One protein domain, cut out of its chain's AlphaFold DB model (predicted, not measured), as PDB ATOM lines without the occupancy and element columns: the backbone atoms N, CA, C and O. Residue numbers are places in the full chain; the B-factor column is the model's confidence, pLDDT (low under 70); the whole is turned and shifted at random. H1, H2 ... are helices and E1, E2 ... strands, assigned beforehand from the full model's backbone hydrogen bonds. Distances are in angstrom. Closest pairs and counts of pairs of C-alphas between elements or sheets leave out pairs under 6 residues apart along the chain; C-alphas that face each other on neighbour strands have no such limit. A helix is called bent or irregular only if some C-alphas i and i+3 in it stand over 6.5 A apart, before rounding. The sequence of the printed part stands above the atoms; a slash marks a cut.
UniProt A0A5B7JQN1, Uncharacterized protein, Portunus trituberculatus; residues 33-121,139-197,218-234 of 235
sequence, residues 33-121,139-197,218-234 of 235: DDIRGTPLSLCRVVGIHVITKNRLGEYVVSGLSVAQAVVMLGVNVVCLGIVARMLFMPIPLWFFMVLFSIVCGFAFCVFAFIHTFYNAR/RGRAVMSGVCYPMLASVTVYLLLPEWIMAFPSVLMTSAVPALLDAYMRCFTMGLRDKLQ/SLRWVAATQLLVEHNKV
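Overview. This is residues 33 to 121, 139 to 197 and 218 to 234 of the 235 residues of an uncharacterized protein of Portunus trituberculatus (UniProt A0A5B7JQN1). Picture two long helical hairpins, H2 with H3 and H4 with H5, joined aslant where H3 crosses H5, with H5 running through the middle of a long, narrow body. The short helix H1 packs on H5, the small strand hairpin of E1 and E2 lies by the last residues of H3, and H6 makes one far end of the rod, opposite the turn at residues 89 to 94, which sticks out. The printed part has 165 residues, with six named helices and two named strands in the order H1, E1, E2, H2, H3, H4, H5, H6; the two-stranded sheet is antiparallel, and the class is mostly helix. The whole is only just loose, close to compact, with a radius of gyration of the C-alphas of 18.5 A and spans of 65 by 30 by 27 A.

Along the chain. Begin at Asp 33 and go on to C-alpha 37 at (-20.784, 34.829, -36.232), where H1, residues 37 to 45, begins. Next come two short strands, E1 at residues 51 to 53 and E2 at residues 59 to 61. H2, residues 63 to 86, then runs 35.0 A from C-alpha 63 at (-22.760, 44.490, -52.852). After the turn, H3, residues 93 to 121, runs 43.7 A; it is irregular, with C-alphas 118 and 121 7.6 A apart. Beyond the cut find H4, residues 141 to 159, 27.3 A long and neither bent nor irregular, but only just: C-alphas 147 and 150 are 6.3 A apart. H5, residues 164 to 197, is the longest helix at 47.1 A; it has a kink of 25 degrees near residue 171 and is irregular, with C-alphas 166 and 169 7.2 A apart. Past the second cut, H6, residues 218 to 231, runs 19.7 A to C-alpha 231 at (-25.356, 53.392, -31.255).

Arrangement. Start from H5, the hub, which touches four helices. With H4 it forms a helical hairpin at a shallow tilt of 16 degrees, opposite ways; their closest C-alphas, those of Val 147 and Ala 179, are 5.0 A apart. Its residues 170 to 178 touch residues 102 to 109 of H3 at a steep tilt of 41 degrees, the same way, closest at the C-alphas of Gly 105 and Thr 174, 4.8 A. H3 in turn forms a helical hairpin with H2 at a shallow tilt of 23 degrees, opposite ways, closest at the C-alphas of Leu 80 and Phe 106, 5.6 A. H1 touches H5 at a steep tilt of 45 degrees, closest at the C-alphas of Cys 43 and Leu 180, 6.5 A. H1 and H2 only just touch, with 3 pairs of C-alphas within 8 A, the closest those of Arg 44 and Ser 65 at 6.3 A. H5 and H6 also only just touch, with 3 pairs, the closest the C-alphas of Leu 196 and Ala 224 at 7.2 A. E1 and E2 form a hairpin: N 52 and O 60, and N 60 and O 52, are each 2.9 A apart, within hydrogen-bond range. Every O i to N i+4 pair is within range in H1, H2 and H6; the counts are 24 of 25 in H3, 10 of 15 in H4 and 27 of 30 in H5. H2 and H4 are apart.

Size, cuts and confidence. The two C-alphas farthest apart, those of Pro 90 and Ser 218, are 65.7 A from each other. Residues 122 to 138 are not printed, with 28.4 A between C-alphas 121 and 139; residues 198 to 217 are not printed either, with 14.8 A between C-alphas 197 and 218. Of the links that are printed whole, H2 to H3 is short and the others are tight. The mean pLDDT of the printed part is 77.2; look for values under 70 at residues 33 to 39, 139 to 169, 171 and 234.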
ATOM      1  N   ASP A  33     -17.572  39.826 -35.520       48.88
ATOM      2  CA  ASP A  33     -17.811  38.739 -36.471       48.88
ATOM      3  C   ASP A  33     -17.393  37.350 -35.948       48.88
ATOM      4  O   ASP A  33     -18.092  36.374 -36.217       48.88
ATOM      5  N   ASP A  34     -16.330  37.240 -35.144       49.84
ATOM      6  CA  ASP A  34     -15.831  35.951 -34.639       49.84
ATOM      7  C   ASP A  34     -16.556  35.485 -33.363       49.84
ATOM      8  O   ASP A  34     -16.693  34.289 -33.107       49.84
ATOM      9  N   ILE A  35     -17.069  36.418 -32.550       50.00
ATOM     10  CA  ILE A  35     -17.728  36.105 -31.265       50.00
ATOM     11  C   ILE A  35     -19.232  35.845 -31.458       50.00
ATOM     12  O   ILE A  35     -19.851  35.104 -30.688       50.00
ATOM     13  N   ARG A  36     -19.841  36.443 -32.493       55.66
ATOM     14  CA  ARG A  36     -21.290  36.386 -32.766       55.66
ATOM     15  C   ARG A  36     -21.620  35.957 -34.197       55.66
ATOM     16  O   ARG A  36     -22.702  36.258 -34.701       55.66
ATOM     17  N   GLY A  37     -20.708  35.214 -34.825       59.81
ATOM     18  CA  GLY A  37     -20.784  34.829 -36.232       59.81
ATOM     19  C   GLY A  37     -22.079  34.123 -36.632       59.81
ATOM     20  O   GLY A  37     -22.578  34.370 -37.720       59.81
ATOM     21  N   THR A  38     -22.689  33.308 -35.764       64.44
ATOM     22  CA  THR A  38     -23.915  32.563 -36.117       64.44
ATOM     23  C   THR A  38     -25.142  33.466 -36.342       64.44
ATOM     24  O   THR A  38     -25.681  33.434 -37.447       64.44
ATOM     25  N   PRO A  39     -25.589  34.307 -35.381       67.44
ATOM     26  CA  PRO A  39     -26.719  35.213 -35.610       67.44
ATOM     27  C   PRO A  39     -26.424  36.285 -36.668       67.44
ATOM     28  O   PRO A  39     -27.300  36.592 -37.472       67.44
ATOM     29  N   LEU A  40     -25.196  36.814 -36.735       71.31
ATOM     30  CA  LEU A  40     -24.812  37.790 -37.764       71.31
ATOM     31  C   LEU A  40     -24.782  37.177 -39.170       71.31
ATOM     32  O   LEU A  40     -25.225  37.816 -40.123       71.31
ATOM     33  N   SER A  41     -24.321  35.931 -39.303       73.94
ATOM     34  CA  SER A  41     -24.352  35.188 -40.567       73.94
ATOM     35  C   SER A  41     -25.787  34.933 -41.025       73.94
ATOM     36  O   SER A  41     -26.111  35.199 -42.180       73.94
ATOM     37  N   LEU A  42     -26.681  34.531 -40.113       75.56
ATOM     38  CA  LEU A  42     -28.110  34.392 -40.422       75.56
ATOM     39  C   LEU A  42     -28.723  35.726 -40.867       75.56
ATOM     40  O   LEU A  42     -29.390  35.780 -41.898       75.56
ATOM     41  N   CYS A  43     -28.435  36.822 -40.162       81.38
ATOM     42  CA  CYS A  43     -28.891  38.155 -40.561       81.38
ATOM     43  C   CYS A  43     -28.332  38.576 -41.926       81.38
ATOM     44  O   CYS A  43     -29.013  39.277 -42.671       81.38
ATOM     45  N   ARG A  44     -27.114  38.151 -42.281       80.38
ATOM     46  CA  ARG A  44     -26.524  38.402 -43.602       80.38
ATOM     47  C   ARG A  44     -27.245  37.610 -44.692       80.38
ATOM     48  O   ARG A  44     -27.601  38.202 -45.701       80.38
ATOM     49  N   VAL A  45     -27.522  36.323 -44.468       81.94
ATOM     50  CA  VAL A  45     -28.277  35.469 -45.410       81.94
ATOM     51  C   VAL A  45     -29.678  36.026 -45.664       81.94
ATOM     52  O   VAL A  45     -30.125  36.062 -46.806       81.94
ATOM     53  N   VAL A  46     -30.348  36.506 -44.614       82.38
ATOM     54  CA  VAL A  46     -31.690  37.106 -44.708       82.38
ATOM     55  C   VAL A  46     -31.651  38.540 -45.265       82.38
ATOM     56  O   VAL A  46     -32.692  39.098 -45.592       82.38
ATOM     57  N   GLY A  47     -30.470  39.148 -45.421       82.25
ATOM     58  CA  GLY A  47     -30.311  40.504 -45.962       82.25
ATOM     59  C   GLY A  47     -30.557  41.632 -44.951       82.25
ATOM     60  O   GLY A  47     -30.659  42.794 -45.328       82.25
ATOM     61  N   ILE A  48     -30.644  41.321 -43.659       85.38
ATOM     62  CA  ILE A  48     -30.773  42.312 -42.576       85.38
ATOM     63  C   ILE A  48     -29.409  42.948 -42.268       85.38
ATOM     64  O   ILE A  48     -29.334  44.110 -41.876       85.38
ATOM     65  N   HIS A  49     -28.312  42.213 -42.485       87.12
ATOM     66  CA  HIS A  49     -26.951  42.699 -42.270       87.12
ATOM     67  C   HIS A  49     -26.172  42.833 -43.585       87.12
ATOM     68  O   HIS A  49     -25.792  41.840 -44.203       87.12
ATOM     69  N   VAL A  50     -25.886  44.076 -43.987       87.94
ATOM     70  CA  VAL A  50     -25.229  44.397 -45.272       87.94
ATOM     71  C   VAL A  50     -23.734  44.713 -45.164       87.94
ATOM     72  O   VAL A  50     -23.084  44.971 -46.176       87.94
ATOM     73  N   ILE A  51     -23.172  44.710 -43.954       87.12
ATOM     74  CA  ILE A  51     -21.767  45.054 -43.721       87.12
ATOM     75  C   ILE A  51     -20.908  43.786 -43.746       87.12
ATOM     76  O   ILE A  51     -21.291  42.729 -43.241       87.12
ATOM     77  N   THR A  52     -19.735  43.876 -44.364       84.56
ATOM     78  CA  THR A  52     -18.728  42.813 -44.352       84.56
ATOM     79  C   THR A  52     -17.344  43.396 -44.150       84.56
ATOM     80  O   THR A  52     -17.088  44.552 -44.486       84.56
ATOM     81  N   LYS A  53     -16.434  42.574 -43.641       81.62
ATOM     82  CA  LYS A  53     -15.011  42.888 -43.618       81.62
ATOM     83  C   LYS A  53     -14.406  42.593 -44.996       81.62
ATOM     84  O   LYS A  53     -14.655  41.522 -45.559       81.62
ATOM     85  N   ASN A  54     -13.670  43.539 -45.570       83.25
ATOM     86  CA  ASN A  54     -12.910  43.330 -46.803       83.25
ATOM     87  C   ASN A  54     -11.598  42.568 -46.505       83.25
ATOM     88  O   ASN A  54     -11.252  42.317 -45.349       83.25
ATOM     89  N   ARG A  55     -10.838  42.207 -47.549       78.88
ATOM     90  CA  ARG A  55      -9.539  41.515 -47.398       78.88
ATOM     91  C   ARG A  55      -8.482  42.343 -46.651       78.88
ATOM     92  O   ARG A  55      -7.548  41.766 -46.114       78.88
ATOM     93  N   LEU A  56      -8.642  43.665 -46.615       80.44
ATOM     94  CA  LEU A  56      -7.772  44.602 -45.895       80.44
ATOM     95  C   LEU A  56      -8.178  44.763 -44.423       80.44
ATOM     96  O   LEU A  56      -7.518  45.466 -43.666       80.44
ATOM     97  N   GLY A  57      -9.257  44.106 -44.000       74.69
ATOM     98  CA  GLY A  57      -9.753  44.172 -42.638       74.69
ATOM     99  C   GLY A  57     -10.688  45.353 -42.344       74.69
ATOM    100  O   GLY A  57     -11.082  45.536 -41.194       74.69
ATOM    101  N   GLU A  58     -11.080  46.128 -43.350       82.31
ATOM    102  CA  GLU A  58     -11.981  47.271 -43.204       82.31
ATOM    103  C   GLU A  58     -13.442  46.853 -43.384       82.31
ATOM    104  O   GLU A  58     -13.768  45.994 -44.208       82.31
ATOM    105  N   TYR A  59     -14.345  47.494 -42.645       84.19
ATOM    106  CA  TYR A  59     -15.776  47.274 -42.810       84.19
ATOM    107  C   TYR A  59     -16.313  48.072 -43.991       84.19
ATOM    108  O   TYR A  59     -16.205  49.301 -44.036       84.19
ATOM    109  N   VAL A  60     -16.941  47.369 -44.927       87.69
ATOM    110  CA  VAL A  60     -17.537  47.928 -46.142       87.69
ATOM    111  C   VAL A  60     -18.948  47.390 -46.343       87.69
ATOM    112  O   VAL A  60     -19.302  46.310 -45.864       87.69
ATOM    113  N   VAL A  61     -19.768  48.143 -47.072       87.38
ATOM    114  CA  VAL A  61     -21.078  47.660 -47.517       87.38
ATOM    115  C   VAL A  61     -20.861  46.625 -48.623       87.38
ATOM    116  O   VAL A  61     -20.262  46.923 -49.655       87.38
ATOM    117  N   SER A  62     -21.329  45.399 -48.402       87.25
ATOM    118  CA  SER A  62     -21.202  44.295 -49.354       87.25
ATOM    119  C   SER A  62     -22.258  44.405 -50.448       87.25
ATOM    120  O   SER A  62     -23.452  44.328 -50.160       87.25
ATOM    121  N   GLY A  63     -21.836  44.502 -51.712       86.50
ATOM    122  CA  GLY A  63     -22.760  44.490 -52.852       86.50
ATOM    123  C   GLY A  63     -23.623  43.222 -52.907       86.50
ATOM    124  O   GLY A  63     -24.812  43.303 -53.198       86.50
ATOM    125  N   LEU A  64     -23.059  42.064 -52.537       87.44
ATOM    126  CA  LEU A  64     -23.800  40.799 -52.474       87.44
ATOM    127  C   LEU A  64     -24.892  40.833 -51.398       87.44
ATOM    128  O   LEU A  64     -26.022  40.428 -51.654       87.44
ATOM    129  N   SER A  65     -24.573  41.336 -50.205       84.81
ATOM    130  CA  SER A  65     -25.545  41.407 -49.106       84.81
ATOM    131  C   SER A  65     -26.618  42.463 -49.368       84.81
ATOM    132  O   SER A  65     -27.772  42.267 -49.000       84.81
ATOM    133  N   VAL A  66     -26.271  43.550 -50.064       87.75
ATOM    134  CA  VAL A  66     -27.245  44.522 -50.582       87.75
ATOM    135  C   VAL A  66     -28.172  43.864 -51.602       87.75
ATOM    136  O   VAL A  66     -29.382  44.024 -51.495       87.75
ATOM    137  N   ALA A  67     -27.641  43.087 -52.550       87.56
ATOM    138  CA  ALA A  67     -28.466  42.373 -53.524       87.56
ATOM    139  C   ALA A  67     -29.434  41.392 -52.840       87.56
ATOM    140  O   ALA A  67     -30.618  41.380 -53.165       87.56
ATOM    141  N   GLN A  68     -28.965  40.636 -51.841       88.31
ATOM    142  CA  GLN A  68     -29.814  39.761 -51.022       88.31
ATOM    143  C   GLN A  68     -30.924  40.547 -50.316       88.31
ATOM    144  O   GLN A  68     -32.091  40.175 -50.408       88.31
ATOM    145  N   ALA A  69     -30.585  41.667 -49.676       88.12
ATOM    146  CA  ALA A  69     -31.556  42.539 -49.024       88.12
ATOM    147  C   ALA A  69     -32.601  43.093 -50.010       88.12
ATOM    148  O   ALA A  69     -33.780  43.163 -49.675       88.12
ATOM    149  N   VAL A  70     -32.197  43.450 -51.236       90.81
ATOM    150  CA  VAL A  70     -33.108  43.950 -52.283       90.81
ATOM    151  C   VAL A  70     -34.048  42.846 -52.761       90.81
ATOM    152  O   VAL A  70     -35.247  43.088 -52.897       90.81
ATOM    153  N   VAL A  71     -33.535  41.632 -52.973       90.06
ATOM    154  CA  VAL A  71     -34.360  40.469 -53.334       90.06
ATOM    155  C   VAL A  71     -35.380  40.186 -52.234       90.06
ATOM    156  O   VAL A  71     -36.570  40.069 -52.521       90.06
ATOM    157  N   MET A  72     -34.945  40.151 -50.973       88.56
ATOM    158  CA  MET A  72     -35.835  39.909 -49.840       88.56
ATOM    159  C   MET A  72     -36.866  41.028 -49.675       88.56
ATOM    160  O   MET A  72     -38.042  40.735 -49.467       88.56
ATOM    161  N   LEU A  73     -36.478  42.294 -49.841       91.00
ATOM    162  CA  LEU A  73     -37.410  43.420 -49.875       91.00
ATOM    163  C   LEU A  73     -38.466  43.229 -50.974       91.00
ATOM    164  O   LEU A  73     -39.658  43.340 -50.693       91.00
ATOM    165  N   GLY A  74     -38.048  42.882 -52.194       89.56
ATOM    166  CA  GLY A  74     -38.953  42.625 -53.316       89.56
ATOM    167  C   GLY A  74     -39.951  41.504 -53.024       89.56
ATOM    168  O   GLY A  74     -41.151  41.687 -53.226       89.56
ATOM    169  N   VAL A  75     -39.481  40.383 -52.467       88.00
ATOM    170  CA  VAL A  75     -40.344  39.267 -52.042       88.00
ATOM    171  C   VAL A  75     -41.373  39.736 -51.013       88.00
ATOM    172  O   VAL A  75     -42.563  39.480 -51.184       88.00
ATOM    173  N   ASN A  76     -40.952  40.475 -49.981       88.00
ATOM    174  CA  ASN A  76     -41.866  40.964 -48.946       88.00
ATOM    175  C   ASN A  76     -42.900  41.960 -49.505       88.00
ATOM    176  O   ASN A  76     -44.059  41.894 -49.107       88.00
ATOM    177  N   VAL A  77     -42.528  42.833 -50.451       91.06
ATOM    178  CA  VAL A  77     -43.466  43.761 -51.114       91.06
ATOM    179  C   VAL A  77     -44.498  43.008 -51.959       91.06
ATOM    180  O   VAL A  77     -45.691  43.310 -51.883       91.06
ATOM    181  N   VAL A  78     -44.069  42.013 -52.739       87.81
ATOM    182  CA  VAL A  78     -44.979  41.194 -53.557       87.81
ATOM    183  C   VAL A  78     -45.944  40.410 -52.665       87.81
ATOM    184  O   VAL A  78     -47.156  40.459 -52.880       87.81
ATOM    185  N   CYS A  79     -45.434  39.740 -51.627       83.69
ATOM    186  CA  CYS A  79     -46.261  39.006 -50.671       83.69
ATOM    187  C   CYS A  79     -47.233  39.929 -49.925       83.69
ATOM    188  O   CYS A  79     -48.408  39.586 -49.801       83.69
ATOM    189  N   LEU A  80     -46.786  41.116 -49.498       86.69
ATOM    190  CA  LEU A  80     -47.647  42.126 -48.883       86.69
ATOM    191  C   LEU A  80     -48.820  42.484 -49.799       86.69
ATOM    192  O   LEU A  80     -49.958  42.480 -49.346       86.69
ATOM    193  N   GLY A  81     -48.561  42.735 -51.086       86.12
ATOM    194  CA  GLY A  81     -49.610  43.042 -52.062       86.12
ATOM    195  C   GLY A  81     -50.619  41.903 -52.244       86.12
ATOM    196  O   GLY A  81     -51.827  42.150 -52.268       86.12
ATOM    197  N   ILE A  82     -50.144  40.655 -52.322       82.69
ATOM    198  CA  ILE A  82     -51.001  39.465 -52.465       82.69
ATOM    199  C   ILE A  82     -51.895  39.288 -51.232       82.69
ATOM    200  O   ILE A  82     -53.111  39.151 -51.371       82.69
ATOM    201  N   VAL A  83     -51.316  39.319 -50.029       81.12
ATOM    202  CA  VAL A  83     -52.060  39.106 -48.776       81.12
ATOM    203  C   VAL A  83     -52.987  40.292 -48.484       81.12
ATOM    204  O   VAL A  83     -54.134  40.088 -48.094       81.12
ATOM    205  N   ALA A  84     -52.557  41.530 -48.748       85.88
ATOM    206  CA  ALA A  84     -53.402  42.713 -48.583       85.88
ATOM    207  C   ALA A  84     -54.625  42.677 -49.510       85.88
ATOM    208  O   ALA A  84     -55.716  43.058 -49.094       85.88
ATOM    209  N   ARG A  85     -54.488  42.154 -50.737       86.38
ATOM    210  CA  ARG A  85     -55.631  41.944 -51.636       86.38
ATOM    211  C   ARG A  85     -56.669  40.988 -51.036       86.38
ATOM    212  O   ARG A  85     -57.863  41.208 -51.231       86.38
ATOM    213  N   MET A  86     -56.239  39.954 -50.307       81.25
ATOM    214  CA  MET A  86     -57.154  38.998 -49.667       81.25
ATOM    215  C   MET A  86     -58.021  39.645 -48.577       81.25
ATOM    216  O   MET A  86     -59.132  39.178 -48.351       81.25
ATOM    217  N   LEU A  87     -57.579  40.751 -47.961       81.88
ATOM    218  CA  LEU A  87     -58.379  41.495 -46.973       81.88
ATOM    219  C   LEU A  87     -59.639  42.142 -47.569       81.88
ATOM    220  O   LEU A  87     -60.564  42.457 -46.827       81.88
ATOM    221  N   PHE A  88     -59.687  42.335 -48.889       87.75
ATOM    222  CA  PHE A  88     -60.852  42.888 -49.588       87.75
ATOM    223  C   PHE A  88     -61.824  41.808 -50.086       87.75
ATOM    224  O   PHE A  88     -62.842  42.135 -50.697       87.75
ATOM    225  N   MET A  89     -61.523  40.526 -49.862       87.12
ATOM    226  CA  MET A  89     -62.442  39.431 -50.168       87.12
ATOM    227  C   MET A  89     -63.420  39.218 -49.004       87.12
ATOM    228  O   MET A  89     -63.058  39.454 -47.852       87.12
ATOM    229  N   PRO A  90     -64.656  38.756 -49.263       88.12
ATOM    230  CA  PRO A  90     -65.597  38.418 -48.202       88.12
ATOM    231  C   PRO A  90     -65.108  37.167 -47.459       88.12
ATOM    232  O   PRO A  90     -65.342  36.039 -47.888       88.12
ATOM    233  N   ILE A  91     -64.399  37.378 -46.352       83.75
ATOM    234  CA  ILE A  91     -63.808  36.329 -45.517       83.75
ATOM    235  C   ILE A  91     -64.371  36.365 -44.088       83.75
ATOM    236  O   ILE A  91     -64.782  37.425 -43.611       83.75
ATOM    237  N   PRO A  92     -64.368  35.234 -43.361       86.50
ATOM    238  CA  PRO A  92     -64.722  35.213 -41.944       86.50
ATOM    239  C   PRO A  92     -63.811  36.117 -41.095       86.50
ATOM    240  O   PRO A  92     -62.606  36.195 -41.338       86.50
ATOM    241  N   LEU A  93     -64.357  36.728 -40.035       82.94
ATOM    242  CA  LEU A  93     -63.624  37.654 -39.153       82.94
ATOM    243  C   LEU A  93     -62.340  37.045 -38.562       82.94
ATOM    244  O   LEU A  93     -61.314  37.713 -38.479       82.94
ATOM    245  N   TRP A  94     -62.376  35.771 -38.163       81.75
ATOM    246  CA  TRP A  94     -61.198  35.096 -37.613       81.75
ATOM    247  C   TRP A  94     -60.065  34.998 -38.646       81.75
ATOM    248  O   TRP A  94     -58.903  35.195 -38.302       81.75
ATOM    249  N   PHE A  95     -60.395  34.766 -39.919       78.00
ATOM    250  CA  PHE A  95     -59.417  34.687 -41.002       78.00
ATOM    251  C   PHE A  95     -58.862  36.072 -41.341       78.00
ATOM    252  O   PHE A  95     -57.662  36.220 -41.567       78.00
ATOM    253  N   PHE A  96     -59.708  37.106 -41.273       80.94
ATOM    254  CA  PHE A  96     -59.276  38.497 -41.386       80.94
ATOM    255  C   PHE A  96     -58.229  38.859 -40.324       80.94
ATOM    256  O   PHE A  96     -57.192  39.413 -40.669       80.94
ATOM    257  N   MET A  97     -58.446  38.501 -39.051       79.06
ATOM    258  CA  MET A  97     -57.486  38.783 -37.968       79.06
ATOM    259  C   MET A  97     -56.116  38.128 -38.205       79.06
ATOM    260  O   MET A  97     -55.066  38.725 -37.943       79.06
ATOM    261  N   VAL A  98     -56.125  36.905 -38.738       78.69
ATOM    262  CA  VAL A  98     -54.911  36.166 -39.097       78.69
ATOM    263  C   VAL A  98     -54.190  36.845 -40.265       78.69
ATOM    264  O   VAL A  98     -53.004  37.167 -40.154       78.69
ATOM    265  N   LEU A  99     -54.901  37.132 -41.358       78.44
ATOM    266  CA  LEU A  99     -54.338  37.805 -42.532       78.44
ATOM    267  C   LEU A  99     -53.821  39.207 -42.209       78.44
ATOM    268  O   LEU A  99     -52.743  39.576 -42.665       78.44
ATOM    269  N   PHE A 100     -54.551  39.975 -41.400       80.56
ATOM    270  CA  PHE A 100     -54.140  41.308 -40.970       80.56
ATOM    271  C   PHE A 100     -52.801  41.263 -40.227       80.56
ATOM    272  O   PHE A 100     -51.900  42.043 -40.526       80.56
ATOM    273  N   SER A 101     -52.623  40.288 -39.331       80.44
ATOM    274  CA  SER A 101     -51.358  40.090 -38.616       80.44
ATOM    275  C   SER A 101     -50.198  39.769 -39.570       80.44
ATOM    276  O   SER A 101     -49.098  40.299 -39.408       80.44
ATOM    277  N   ILE A 102     -50.448  38.963 -40.610       81.31
ATOM    278  CA  ILE A 102     -49.462  38.662 -41.661       81.31
ATOM    279  C   ILE A 102     -49.123  39.924 -42.474       81.31
ATOM    280  O   ILE A 102     -47.949  40.179 -42.743       81.31
ATOM    281  N   VAL A 103     -50.121  40.739 -42.834       84.81
ATOM    282  CA  VAL A 103     -49.928  42.025 -43.532       84.81
ATOM    283  C   VAL A 103     -49.058  42.967 -42.703       84.81
ATOM    284  O   VAL A 103     -48.080  43.505 -43.225       84.81
ATOM    285  N   CYS A 104     -49.350  43.123 -41.411       85.44
ATOM    286  CA  CYS A 104     -48.521  43.913 -40.501       85.44
ATOM    287  C   CYS A 104     -47.089  43.370 -40.409       85.44
ATOM    288  O   CYS A 104     -46.141  44.153 -40.450       85.44
ATOM    289  N   GLY A 105     -46.918  42.047 -40.343       84.25
ATOM    290  CA  GLY A 105     -45.601  41.409 -40.343       84.25
ATOM    291  C   GLY A 105     -44.801  41.701 -41.615       84.25
ATOM    292  O   GLY A 105     -43.637  42.086 -41.536       84.25
ATOM    293  N   PHE A 106     -45.419  41.595 -42.794       86.25
ATOM    294  CA  PHE A 106     -44.755  41.940 -44.054       86.25
ATOM    295  C   PHE A 106     -44.427  43.432 -44.147       86.25
ATOM    296  O   PHE A 106     -43.329  43.784 -44.578       86.25
ATOM    297  N   ALA A 107     -45.335  44.309 -43.711       87.69
ATOM    298  CA  ALA A 107     -45.080  45.745 -43.652       87.69
ATOM    299  C   ALA A 107     -43.892  46.069 -42.729       87.69
ATOM    300  O   ALA A 107     -43.026  46.863 -43.099       87.69
ATOM    301  N   PHE A 108     -43.799  45.398 -41.577       88.44
ATOM    302  CA  PHE A 108     -42.646  45.489 -40.686       88.44
ATOM    303  C   PHE A 108     -41.355  45.029 -41.375       88.44
ATOM    304  O   PHE A 108     -40.363  45.752 -41.335       88.44
ATOM    305  N   CYS A 109     -41.359  43.877 -42.054       87.50
ATOM    306  CA  CYS A 109     -40.190  43.394 -42.796       87.50
ATOM    307  C   CYS A 109     -39.733  44.404 -43.858       87.50
ATOM    308  O   CYS A 109     -38.546  44.716 -43.941       87.50
ATOM    309  N   VAL A 110     -40.667  44.949 -44.646       90.69
ATOM    310  CA  VAL A 110     -40.387  45.990 -45.651       90.69
ATOM    311  C   VAL A 110     -39.734  47.206 -44.997       90.69
ATOM    312  O   VAL A 110     -38.685  47.661 -45.460       90.69
ATOM    313  N   PHE A 111     -40.307  47.699 -43.898       90.88
ATOM    314  CA  PHE A 111     -39.747  48.822 -43.151       90.88
ATOM    315  C   PHE A 111     -38.339  48.512 -42.626       90.88
ATOM    316  O   PHE A 111     -37.435  49.328 -42.797       90.88
ATOM    317  N   ALA A 112     -38.124  47.320 -42.066       87.69
ATOM    318  CA  ALA A 112     -36.826  46.886 -41.560       87.69
ATOM    319  C   ALA A 112     -35.756  46.864 -42.666       87.69
ATOM    320  O   ALA A 112     -34.669  47.405 -42.469       87.69
ATOM    321  N   PHE A 113     -36.061  46.329 -43.853       89.62
ATOM    322  CA  PHE A 113     -35.120  46.341 -44.980       89.62
ATOM    323  C   PHE A 113     -34.815  47.763 -45.468       89.62
ATOM    324  O   PHE A 113     -33.647  48.097 -45.678       89.62
ATOM    325  N   ILE A 114     -35.829  48.627 -45.596       90.19
ATOM    326  CA  ILE A 114     -35.631  50.045 -45.950       90.19
ATOM    327  C   ILE A 114     -34.723  50.729 -44.919       90.19
ATOM    328  O   ILE A 114     -33.778  51.432 -45.291       90.19
ATOM    329  N   HIS A 115     -34.964  50.479 -43.633       87.62
ATOM    330  CA  HIS A 115     -34.160  51.018 -42.542       87.62
ATOM    331  C   HIS A 115     -32.706  50.531 -42.607       87.62
ATOM    332  O   HIS A 115     -31.782  51.335 -42.450       87.62
ATOM    333  N   THR A 116     -32.480  49.251 -42.920       86.75
ATOM    334  CA  THR A 116     -31.141  48.690 -43.154       86.75
ATOM    335  C   THR A 116     -30.404  49.436 -44.266       86.75
ATOM    336  O   THR A 116     -29.225  49.760 -44.099       86.75
ATOM    337  N   PHE A 117     -31.070  49.768 -45.378       87.75
ATOM    338  CA  PHE A 117     -30.443  50.530 -46.464       87.75
ATOM    339  C   PHE A 117     -30.127  51.971 -46.066       87.75
ATOM    340  O   PHE A 117     -29.006  52.437 -46.289       87.75
ATOM    341  N   TYR A 118     -31.084  52.664 -45.445       88.62
ATOM    342  CA  TYR A 118     -30.913  54.056 -45.031       88.62
ATOM    343  C   TYR A 118     -29.768  54.211 -44.018       88.62
ATOM    344  O   TYR A 118     -28.979  55.159 -44.084       88.62
ATOM    345  N   ASN A 119     -29.615  53.227 -43.129       87.00
ATOM    346  CA  ASN A 119     -28.612  53.247 -42.072       87.00
ATOM    347  C   ASN A 119     -27.332  52.469 -42.389       87.00
ATOM    348  O   ASN A 119     -26.424  52.465 -41.558       87.00
ATOM    349  N   ALA A 120     -27.175  51.890 -43.583       86.12
ATOM    350  CA  ALA A 120     -26.000  51.086 -43.937       86.12
ATOM    351  C   ALA A 120     -24.673  51.835 -43.699       86.12
ATOM    352  O   ALA A 120     -23.745  51.299 -43.096       86.12
ATOM    353  N   ARG A 121     -24.594  53.118 -44.083       85.94
ATOM    354  CA  ARG A 121     -23.397  53.953 -43.852       85.94
ATOM    355  C   ARG A 121     -23.163  54.286 -42.374       85.94
ATOM    356  O   ARG A 121     -22.021  54.485 -41.963       85.94
ATOM    357  N   ARG A 139     -20.482  33.375 -24.618       51.38
ATOM    358  CA  ARG A 139     -21.044  32.349 -25.527       51.38
ATOM    359  C   ARG A 139     -22.417  32.756 -26.101       51.38
ATOM    360  O   ARG A 139     -23.394  32.840 -25.362       51.38
ATOM    361  N   GLY A 140     -22.530  32.869 -27.429       49.91
ATOM    362  CA  GLY A 140     -23.748  33.249 -28.178       49.91
ATOM    363  C   GLY A 140     -24.939  32.270 -28.155       49.91
ATOM    364  O   GLY A 140     -25.886  32.444 -28.918       49.91
ATOM    365  N   ARG A 141     -24.937  31.246 -27.288       52.41
ATOM    366  CA  ARG A 141     -25.996  30.216 -27.241       52.41
ATOM    367  C   ARG A 141     -27.356  30.754 -26.774       52.41
ATOM    368  O   ARG A 141     -28.379  30.278 -27.247       52.41
ATOM    369  N   ALA A 142     -27.374  31.769 -25.906       52.84
ATOM    370  CA  ALA A 142     -28.611  32.339 -25.357       52.84
ATOM    371  C   ALA A 142     -29.400  33.209 -26.356       52.84
ATOM    372  O   ALA A 142     -30.576  33.484 -26.141       52.84
ATOM    373  N   VAL A 143     -28.764  33.660 -27.442       57.66
ATOM    374  CA  VAL A 143     -29.418  34.506 -28.453       57.66
ATOM    375  C   VAL A 143     -30.249  33.650 -29.415       57.66
ATOM    376  O   VAL A 143     -31.356  34.036 -29.774       57.66
ATOM    377  N   MET A 144     -29.778  32.444 -29.753       58.88
ATOM    378  CA  MET A 144     -30.473  31.536 -30.677       58.88
ATOM    379  C   MET A 144     -31.772  30.956 -30.107       58.88
ATOM    380  O   MET A 144     -32.727  30.768 -30.855       58.88
ATOM    381  N   SER A 145     -31.858  30.716 -28.793       57.41
ATOM    382  CA  SER A 145     -33.107  30.248 -28.171       57.41
ATOM    383  C   SER A 145     -34.235  31.279 -28.277       57.41
ATOM    384  O   SER A 145     -35.393  30.896 -28.418       57.41
ATOM    385  N   GLY A 146     -33.896  32.575 -28.274       58.91
ATOM    386  CA  GLY A 146     -34.850  33.664 -28.497       58.91
ATOM    387  C   GLY A 146     -35.385  33.733 -29.930       58.91
ATOM    388  O   GLY A 146     -36.497  34.204 -30.123       58.91
ATOM    389  N   VAL A 147     -34.636  33.214 -30.912       62.59
ATOM    390  CA  VAL A 147     -35.063  33.144 -32.321       62.59
ATOM    391  C   VAL A 147     -35.923  31.909 -32.580       62.59
ATOM    392  O   VAL A 147     -36.977  31.997 -33.205       62.59
ATOM    393  N   CYS A 148     -35.509  30.749 -32.064       63.72
ATOM    394  CA  CYS A 148     -36.201  29.487 -32.331       63.72
ATOM    395  C   CYS A 148     -37.583  29.400 -31.666       63.72
ATOM    396  O   CYS A 148     -38.478  28.770 -32.221       63.72
ATOM    397  N   TYR A 149     -37.778  30.015 -30.494       61.84
ATOM    398  CA  TYR A 149     -39.042  29.942 -29.752       61.84
ATOM    399  C   TYR A 149     -40.245  30.571 -30.489       61.84
ATOM    400  O   TYR A 149     -41.234  29.861 -30.686       61.84
ATOM    401  N   PRO A 150     -40.195  31.838 -30.955       63.53
ATOM    402  CA  PRO A 150     -41.295  32.426 -31.719       63.53
ATOM    403  C   PRO A 150     -41.525  31.694 -33.046       63.53
ATOM    404  O   PRO A 150     -42.674  31.457 -33.404       63.53
ATOM    405  N   MET A 151     -40.465  31.235 -33.723       65.88
ATOM    406  CA  MET A 151     -40.601  30.447 -34.955       65.88
ATOM    407  C   MET A 151     -41.325  29.114 -34.706       65.88
ATOM    408  O   MET A 151     -42.247  28.772 -35.443       65.88
ATOM    409  N   LEU A 152     -40.969  28.375 -33.649       61.91
ATOM    410  CA  LEU A 152     -41.627  27.111 -33.289       61.91
ATOM    411  C   LEU A 152     -43.084  27.320 -32.864       61.91
ATOM    412  O   LEU A 152     -43.954  26.553 -33.278       61.91
ATOM    413  N   ALA A 153     -43.371  28.363 -32.082       61.12
ATOM    414  CA  ALA A 153     -44.733  28.705 -31.681       61.12
ATOM    415  C   ALA A 153     -45.605  29.058 -32.898       61.12
ATOM    416  O   ALA A 153     -46.703  28.518 -33.046       61.12
ATOM    417  N   SER A 154     -45.091  29.882 -33.815       64.56
ATOM    418  CA  SER A 154     -45.782  30.233 -35.058       64.56
ATOM    419  C   SER A 154     -46.016  29.017 -35.960       64.56
ATOM    420  O   SER A 154     -47.113  28.855 -36.484       64.56
ATOM    421  N   VAL A 155     -45.043  28.111 -36.091       65.19
ATOM    422  CA  VAL A 155     -45.216  26.861 -36.853       65.19
ATOM    423  C   VAL A 155     -46.278  25.956 -36.221       65.19
ATOM    424  O   VAL A 155     -47.116  25.404 -36.930       65.19
ATOM    425  N   THR A 156     -46.293  25.841 -34.892       61.84
ATOM    426  CA  THR A 156     -47.204  24.936 -34.175       61.84
ATOM    427  C   THR A 156     -48.657  25.407 -34.263       61.84
ATOM    428  O   THR A 156     -49.544  24.588 -34.479       61.84
ATOM    429  N   VAL A 157     -48.912  26.717 -34.166       62.28
ATOM    430  CA  VAL A 157     -50.267  27.287 -34.314       62.28
ATOM    431  C   VAL A 157     -50.824  27.059 -35.722       62.28
ATOM    432  O   VAL A 157     -52.014  26.795 -35.872       62.28
ATOM    433  N   TYR A 158     -49.977  27.113 -36.753       64.62
ATOM    434  CA  TYR A 158     -50.434  26.946 -38.132       64.62
ATOM    435  C   TYR A 158     -50.551  25.492 -38.573       64.62
ATOM    436  O   TYR A 158     -51.451  25.210 -39.351       64.62
ATOM    437  N   LEU A 159     -49.749  24.559 -38.051       64.38
ATOM    438  CA  LEU A 159     -49.917  23.119 -38.322       64.38
ATOM    439  C   LEU A 159     -51.278  22.563 -37.860       64.38
ATOM    440  O   LEU A 159     -51.676  21.482 -38.286       64.38
ATOM    441  N   LEU A 160     -52.001  23.305 -37.019       65.25
ATOM    442  CA  LEU A 160     -53.359  22.982 -36.581       65.25
ATOM    443  C   LEU A 160     -54.447  23.450 -37.569       65.25
ATOM    444  O   LEU A 160     -55.621  23.148 -37.357       65.25
ATOM    445  N   LEU A 161     -54.091  24.176 -38.638       62.25
ATOM    446  CA  LEU A 161     -55.030  24.665 -39.652       62.25
ATOM    447  C   LEU A 161     -55.053  23.743 -40.885       62.25
ATOM    448  O   LEU A 161     -53.996  23.354 -41.372       62.25
ATOM    449  N   PRO A 162     -56.230  23.440 -41.461       56.88
ATOM    450  CA  PRO A 162     -56.367  22.485 -42.568       56.88
ATOM    451  C   PRO A 162     -55.677  22.905 -43.883       56.88
ATOM    452  O   PRO A 162     -55.435  22.055 -44.733       56.88
ATOM    453  N   GLU A 163     -55.283  24.176 -44.039       65.81
ATOM    454  CA  GLU A 163     -54.593  24.708 -45.232       65.81
ATOM    455  C   GLU A 163     -53.241  25.365 -44.901       65.81
ATOM    456  O   GLU A 163     -52.805  26.345 -45.512       65.81
ATOM    457  N   TRP A 164     -52.551  24.822 -43.901       60.91
ATOM    458  CA  TRP A 164     -51.310  25.375 -43.356       60.91
ATOM    459  C   TRP A 164     -50.187  25.569 -44.386       60.91
ATOM    460  O   TRP A 164     -49.398  26.506 -44.258       60.91
ATOM    461  N   ILE A 165     -50.136  24.741 -45.433       59.94
ATOM    462  CA  ILE A 165     -49.070  24.736 -46.451       59.94
ATOM    463  C   ILE A 165     -48.979  26.081 -47.191       59.94
ATOM    464  O   ILE A 165     -47.877  26.528 -47.509       59.94
ATOM    465  N   MET A 166     -50.108  26.761 -47.421       58.09
ATOM    466  CA  MET A 166     -50.125  28.043 -48.142       58.09
ATOM    467  C   MET A 166     -49.689  29.228 -47.268       58.09
ATOM    468  O   MET A 166     -49.098  30.183 -47.772       58.09
ATOM    469  N   ALA A 167     -49.944  29.170 -45.959       63.66
ATOM    470  CA  ALA A 167     -49.599  30.241 -45.023       63.66
ATOM    471  C   ALA A 167     -48.210  30.063 -44.384       63.66
ATOM    472  O   ALA A 167     -47.611  31.042 -43.931       63.66
ATOM    473  N   PHE A 168     -47.678  28.836 -44.373       67.62
ATOM    474  CA  PHE A 168     -46.440  28.478 -43.680       67.62
ATOM    475  C   PHE A 168     -45.230  29.357 -44.055       67.62
ATOM    476  O   PHE A 168     -44.596  29.881 -43.136       67.62
ATOM    477  N   PRO A 169     -44.913  29.620 -45.343       68.62
ATOM    478  CA  PRO A 169     -43.763  30.458 -45.695       68.62
ATOM    479  C   PRO A 169     -43.917  31.910 -45.223       68.62
ATOM    480  O   PRO A 169     -42.964  32.511 -44.728       68.62
ATOM    481  N   SER A 170     -45.129  32.463 -45.323       70.94
ATOM    482  CA  SER A 170     -45.440  33.836 -44.910       70.94
ATOM    483  C   SER A 170     -45.321  34.015 -43.400       70.94
ATOM    484  O   SER A 170     -44.746  34.991 -42.920       70.94
ATOM    485  N   VAL A 171     -45.819  33.047 -42.638       69.94
ATOM    486  CA  VAL A 171     -45.750  33.040 -41.172       69.94
ATOM    487  C   VAL A 171     -44.316  32.859 -40.695       69.94
ATOM    488  O   VAL A 171     -43.866  33.554 -39.784       69.94
ATOM    489  N   LEU A 172     -43.569  31.958 -41.333       73.31
ATOM    490  CA  LEU A 172     -42.162  31.753 -41.023       73.31
ATOM    491  C   LEU A 172     -41.365  33.039 -41.259       73.31
ATOM    492  O   LEU A 172     -40.588  33.433 -40.402       73.31
ATOM    493  N   MET A 173     -41.599  33.738 -42.370       73.25
ATOM    494  CA  MET A 173     -40.919  35.001 -42.667       73.25
ATOM    495  C   MET A 173     -41.283  36.122 -41.689       73.25
ATOM    496  O   MET A 173     -40.395  36.799 -41.169       73.25
ATOM    497  N   THR A 174     -42.574  36.292 -41.404       76.88
ATOM    498  CA  THR A 174     -43.077  37.347 -40.506       76.88
ATOM    499  C   THR A 174     -42.766  37.097 -39.030       76.88
ATOM    500  O   THR A 174     -42.808  38.038 -38.246       76.88
ATOM    501  N   SER A 175     -42.391  35.874 -38.647       79.50
ATOM    502  CA  SER A 175     -41.876  35.547 -37.308       79.50
ATOM    503  C   SER A 175     -40.345  35.548 -37.244       79.50
ATOM    504  O   SER A 175     -39.767  36.064 -36.286       79.50
ATOM    505  N   ALA A 176     -39.667  35.025 -38.269       78.88
ATOM    506  CA  ALA A 176     -38.211  34.912 -38.304       78.88
ATOM    507  C   ALA A 176     -37.515  36.266 -38.408       78.88
ATOM    508  O   ALA A 176     -36.523  36.484 -37.718       78.88
ATOM    509  N   VAL A 177     -38.004  37.175 -39.259       82.12
ATOM    510  CA  VAL A 177     -37.348  38.474 -39.475       82.12
ATOM    511  C   VAL A 177     -37.348  39.327 -38.198       82.12
ATOM    512  O   VAL A 177     -36.260  39.754 -37.811       82.12
ATOM    513  N   PRO A 178     -38.478  39.528 -37.483       82.25
ATOM    514  CA  PRO A 178     -38.458  40.222 -36.194       82.25
ATOM    515  C   PRO A 178     -37.570  39.529 -35.160       82.25
ATOM    516  O   PRO A 178     -36.756  40.182 -34.517       82.25
ATOM    517  N   ALA A 179     -37.647  38.198 -35.049       81.94
ATOM    518  CA  ALA A 179     -36.853  37.460 -34.073       81.94
ATOM    519  C   ALA A 179     -35.339  37.554 -34.353       81.94
ATOM    520  O   ALA A 179     -34.531  37.690 -33.431       81.94
ATOM    521  N   LEU A 180     -34.942  37.523 -35.629       82.12
ATOM    522  CA  LEU A 180     -33.564  37.760 -36.051       82.12
ATOM    523  C   LEU A 180     -33.134  39.203 -35.791       82.12
ATOM    524  O   LEU A 180     -31.995  39.407 -35.380       82.12
ATOM    525  N   LEU A 181     -34.015  40.185 -35.986       81.69
ATOM    526  CA  LEU A 181     -33.722  41.586 -35.689       81.69
ATOM    527  C   LEU A 181     -33.526  41.810 -34.182       81.69
ATOM    528  O   LEU A 181     -32.566  42.468 -33.785       81.69
ATOM    529  N   ASP A 182     -34.349  41.195 -33.336       81.19
ATOM    530  CA  ASP A 182     -34.180  41.237 -31.881       81.19
ATOM    531  C   ASP A 182     -32.858  40.594 -31.460       81.19
ATOM    532  O   ASP A 182     -32.094  41.156 -30.669       81.19
ATOM    533  N   ALA A 183     -32.541  39.424 -32.024       77.62
ATOM    534  CA  ALA A 183     -31.256  38.770 -31.818       77.62
ATOM    535  C   ALA A 183     -30.089  39.656 -32.273       77.62
ATOM    536  O   ALA A 183     -29.094  39.772 -31.556       77.62
ATOM    537  N   TYR A 184     -30.229  40.313 -33.423       78.50
ATOM    538  CA  TYR A 184     -29.258  41.240 -33.992       78.50
ATOM    539  C   TYR A 184     -29.017  42.433 -33.056       78.50
ATOM    540  O   TYR A 184     -27.878  42.669 -32.651       78.50
ATOM    541  N   MET A 185     -30.069  43.120 -32.607       79.38
ATOM    542  CA  MET A 185     -29.967  44.242 -31.662       79.38
ATOM    543  C   MET A 185     -29.385  43.805 -30.316       79.38
ATOM    544  O   MET A 185     -28.509  44.469 -29.748       79.38
ATOM    545  N   ARG A 186     -29.778  42.625 -29.828       78.00
ATOM    546  CA  ARG A 186     -29.213  42.035 -28.612       78.00
ATOM    547  C   ARG A 186     -27.721  41.744 -28.752       78.00
ATOM    548  O   ARG A 186     -26.956  41.947 -27.808       78.00
ATOM    549  N   CYS A 187     -27.286  41.304 -29.931       75.31
ATOM    550  CA  CYS A 187     -25.872  41.153 -30.235       75.31
ATOM    551  C   CYS A 187     -25.136  42.495 -30.144       75.31
ATOM    552  O   CYS A 187     -24.038  42.514 -29.606       75.31
ATOM    553  N   PHE A 188     -25.685  43.626 -30.580       76.00
ATOM    554  CA  PHE A 188     -24.971  44.904 -30.429       76.00
ATOM    555  C   PHE A 188     -24.927  45.400 -28.991       76.00
ATOM    556  O   PHE A 188     -23.842  45.703 -28.489       76.00
ATOM    557  N   THR A 189     -26.070  45.401 -28.311       78.38
ATOM    558  CA  THR A 189     -26.188  45.878 -26.924       78.38
ATOM    559  C   THR A 189     -25.303  45.079 -25.968       78.38
ATOM    560  O   THR A 189     -24.580  45.658 -25.153       78.38
ATOM    561  N   MET A 190     -25.258  43.748 -26.105       76.44
ATOM    562  CA  MET A 190     -24.343  42.918 -25.317       76.44
ATOM    563  C   MET A 190     -22.876  43.236 -25.627       76.44
ATOM    564  O   MET A 190     -22.064  43.301 -24.715       76.44
ATOM    565  N   GLY A 191     -22.522  43.482 -26.892       74.19
ATOM    566  CA  GLY A 191     -21.142  43.812 -27.272       74.19
ATOM    567  C   GLY A 191     -20.672  45.132 -26.693       74.19
ATOM    568  O   GLY A 191     -19.544  45.234 -26.216       74.19
ATOM    569  N   LEU A 192     -21.559  46.122 -26.700       76.69
ATOM    570  CA  LEU A 192     -21.309  47.410 -26.079       76.69
ATOM    571  C   LEU A 192     -21.127  47.263 -24.564       76.69
ATOM    572  O   LEU A 192     -20.160  47.784 -24.005       76.69
ATOM    573  N   ARG A 193     -21.996  46.484 -23.908       80.75
ATOM    574  CA  ARG A 193     -21.877  46.171 -22.479       80.75
ATOM    575  C   ARG A 193     -20.548  45.489 -22.152       80.75
ATOM    576  O   ARG A 193     -19.871  45.922 -21.221       80.75
ATOM    577  N   ASP A 194     -20.166  44.462 -22.907       77.44
ATOM    578  CA  ASP A 194     -18.929  43.705 -22.683       77.44
ATOM    579  C   ASP A 194     -17.696  44.615 -22.801       77.44
ATOM    580  O   ASP A 194     -16.788  44.545 -21.970       77.44
ATOM    581  N   LYS A 195     -17.697  45.530 -23.778       75.31
ATOM    582  CA  LYS A 195     -16.642  46.539 -23.957       75.31
ATOM    583  C   LYS A 195     -16.529  47.511 -22.798       75.31
ATOM    584  O   LYS A 195     -15.436  47.710 -22.275       75.31
ATOM    585  N   LEU A 196     -17.647  48.101 -22.382       81.12
ATOM    586  CA  LEU A 196     -17.669  49.038 -21.257       81.12
ATOM    587  C   LEU A 196     -17.206  48.351 -19.969       81.12
ATOM    588  O   LEU A 196     -16.437  48.918 -19.196       81.12
ATOM    589  N   GLN A 197     -17.614  47.097 -19.761       83.88
ATOM    590  CA  GLN A 197     -17.156  46.303 -18.624       83.88
ATOM    591  C   GLN A 197     -15.671  45.948 -18.708       83.88
ATOM    592  O   GLN A 197     -15.028  45.862 -17.665       83.88
ATOM    593  N   SER A 218      -7.757  56.814 -21.654       82.38
ATOM    594  CA  SER A 218      -8.655  57.949 -21.912       82.38
ATOM    595  C   SER A 218      -9.119  57.982 -23.370       82.38
ATOM    596  O   SER A 218     -10.308  58.153 -23.631       82.38
ATOM    597  N   LEU A 219      -8.215  57.742 -24.327       83.56
ATOM    598  CA  LEU A 219      -8.567  57.647 -25.748       83.56
ATOM    599  C   LEU A 219      -9.535  56.486 -26.022       83.56
ATOM    600  O   LEU A 219     -10.493  56.658 -26.779       83.56
ATOM    601  N   ARG A 220      -9.351  55.329 -25.371       80.19
ATOM    602  CA  ARG A 220     -10.288  54.195 -25.476       80.19
ATOM    603  C   ARG A 220     -11.665  54.511 -24.876       80.19
ATOM    604  O   ARG A 220     -12.675  54.114 -25.456       80.19
ATOM    605  N   TRP A 221     -11.737  55.254 -23.770       80.81
ATOM    606  CA  TRP A 221     -13.003  55.733 -23.195       80.81
ATOM    607  C   TRP A 221     -13.712  56.753 -24.093       80.81
ATOM    608  O   TRP A 221     -14.933  56.683 -24.260       80.81
ATOM    609  N   VAL A 222     -12.966  57.658 -24.728       83.56
ATOM    610  CA  VAL A 222     -13.512  58.574 -25.742       83.56
ATOM    611  C   VAL A 222     -14.051  57.787 -26.942       83.56
ATOM    612  O   VAL A 222     -15.163  58.040 -27.396       83.56
ATOM    613  N   ALA A 223     -13.333  56.766 -27.412       79.00
ATOM    614  CA  ALA A 223     -13.824  55.897 -28.482       79.00
ATOM    615  C   ALA A 223     -15.093  55.119 -28.071       79.00
ATOM    616  O   ALA A 223     -16.029  54.997 -28.860       79.00
ATOM    617  N   ALA A 224     -15.171  54.630 -26.829       77.56
ATOM    618  CA  ALA A 224     -16.350  53.929 -26.315       77.56
ATOM    619  C   ALA A 224     -17.572  54.850 -26.146       77.56
ATOM    620  O   ALA A 224     -18.696  54.442 -26.437       77.56
ATOM    621  N   THR A 225     -17.370  56.098 -25.715       78.81
ATOM    622  CA  THR A 225     -18.447  57.101 -25.641       78.81
ATOM    623  C   THR A 225     -18.913  57.535 -27.029       78.81
ATOM    624  O   THR A 225     -20.115  57.636 -27.256       78.81
ATOM    625  N   GLN A 226     -18.002  57.689 -27.994       78.06
ATOM    626  CA  GLN A 226     -18.368  57.890 -29.401       78.06
ATOM    627  C   GLN A 226     -19.164  56.703 -29.959       78.06
ATOM    628  O   GLN A 226     -20.156  56.908 -30.652       78.06
ATOM    629  N   LEU A 227     -18.788  55.468 -29.614       76.94
ATOM    630  CA  LEU A 227     -19.525  54.265 -30.005       76.94
ATOM    631  C   LEU A 227     -20.952  54.248 -29.430       76.94
ATOM    632  O   LEU A 227     -21.879  53.895 -30.150       76.94
ATOM    633  N   LEU A 228     -21.138  54.667 -28.172       78.56
ATOM    634  CA  LEU A 228     -22.456  54.867 -27.548       78.56
ATOM    635  C   LEU A 228     -23.287  55.922 -28.288       78.56
ATOM    636  O   LEU A 228     -24.458  55.696 -28.580       78.56
ATOM    637  N   VAL A 229     -22.677  57.060 -28.629       76.94
ATOM    638  CA  VAL A 229     -23.344  58.127 -29.389       76.94
ATOM    639  C   VAL A 229     -23.768  57.636 -30.773       76.94
ATOM    640  O   VAL A 229     -24.870  57.949 -31.215       76.94
ATOM    641  N   GLU A 230     -22.924  56.870 -31.462       73.50
ATOM    642  CA  GLU A 230     -23.281  56.292 -32.759       73.50
ATOM    643  C   GLU A 230     -24.318  55.167 -32.627       73.50
ATOM    644  O   GLU A 230     -25.177  55.063 -33.495       73.50
ATOM    645  N   HIS A 231     -24.313  54.386 -31.539       75.44
ATOM    646  CA  HIS A 231     -25.356  53.392 -31.255       75.44
ATOM    647  C   HIS A 231     -26.739  54.046 -31.144       75.44
ATOM    648  O   HIS A 231     -27.658  53.639 -31.849       75.44
ATOM    649  N   ASN A 232     -26.850  55.135 -30.375       72.19
ATOM    650  CA  ASN A 232     -28.096  55.894 -30.203       72.19
ATOM    651  C   ASN A 232     -28.600  56.577 -31.489       72.19
ATOM    652  O   ASN A 232     -29.722  57.065 -31.520       72.19
ATOM    653  N   LYS A 233     -27.762  56.704 -32.527       73.44
ATOM    654  CA  LYS A 233     -28.160  57.240 -33.845       73.44
ATOM    655  C   LYS A 233     -28.569  56.145 -34.836       73.44
ATOM    656  O   LYS A 233     -28.943  56.472 -35.971       73.44
ATOM    657  N   VAL A 234     -28.331  54.886 -34.471       61.16
ATOM    658  CA  VAL A 234     -28.609  53.686 -35.268       61.16
ATOM    659  C   VAL A 234     -29.852  52.963 -34.744       61.16
ATOM    660  O   VAL A 234     -30.558  52.374 -35.563       61.16
TER     661      VAL A 234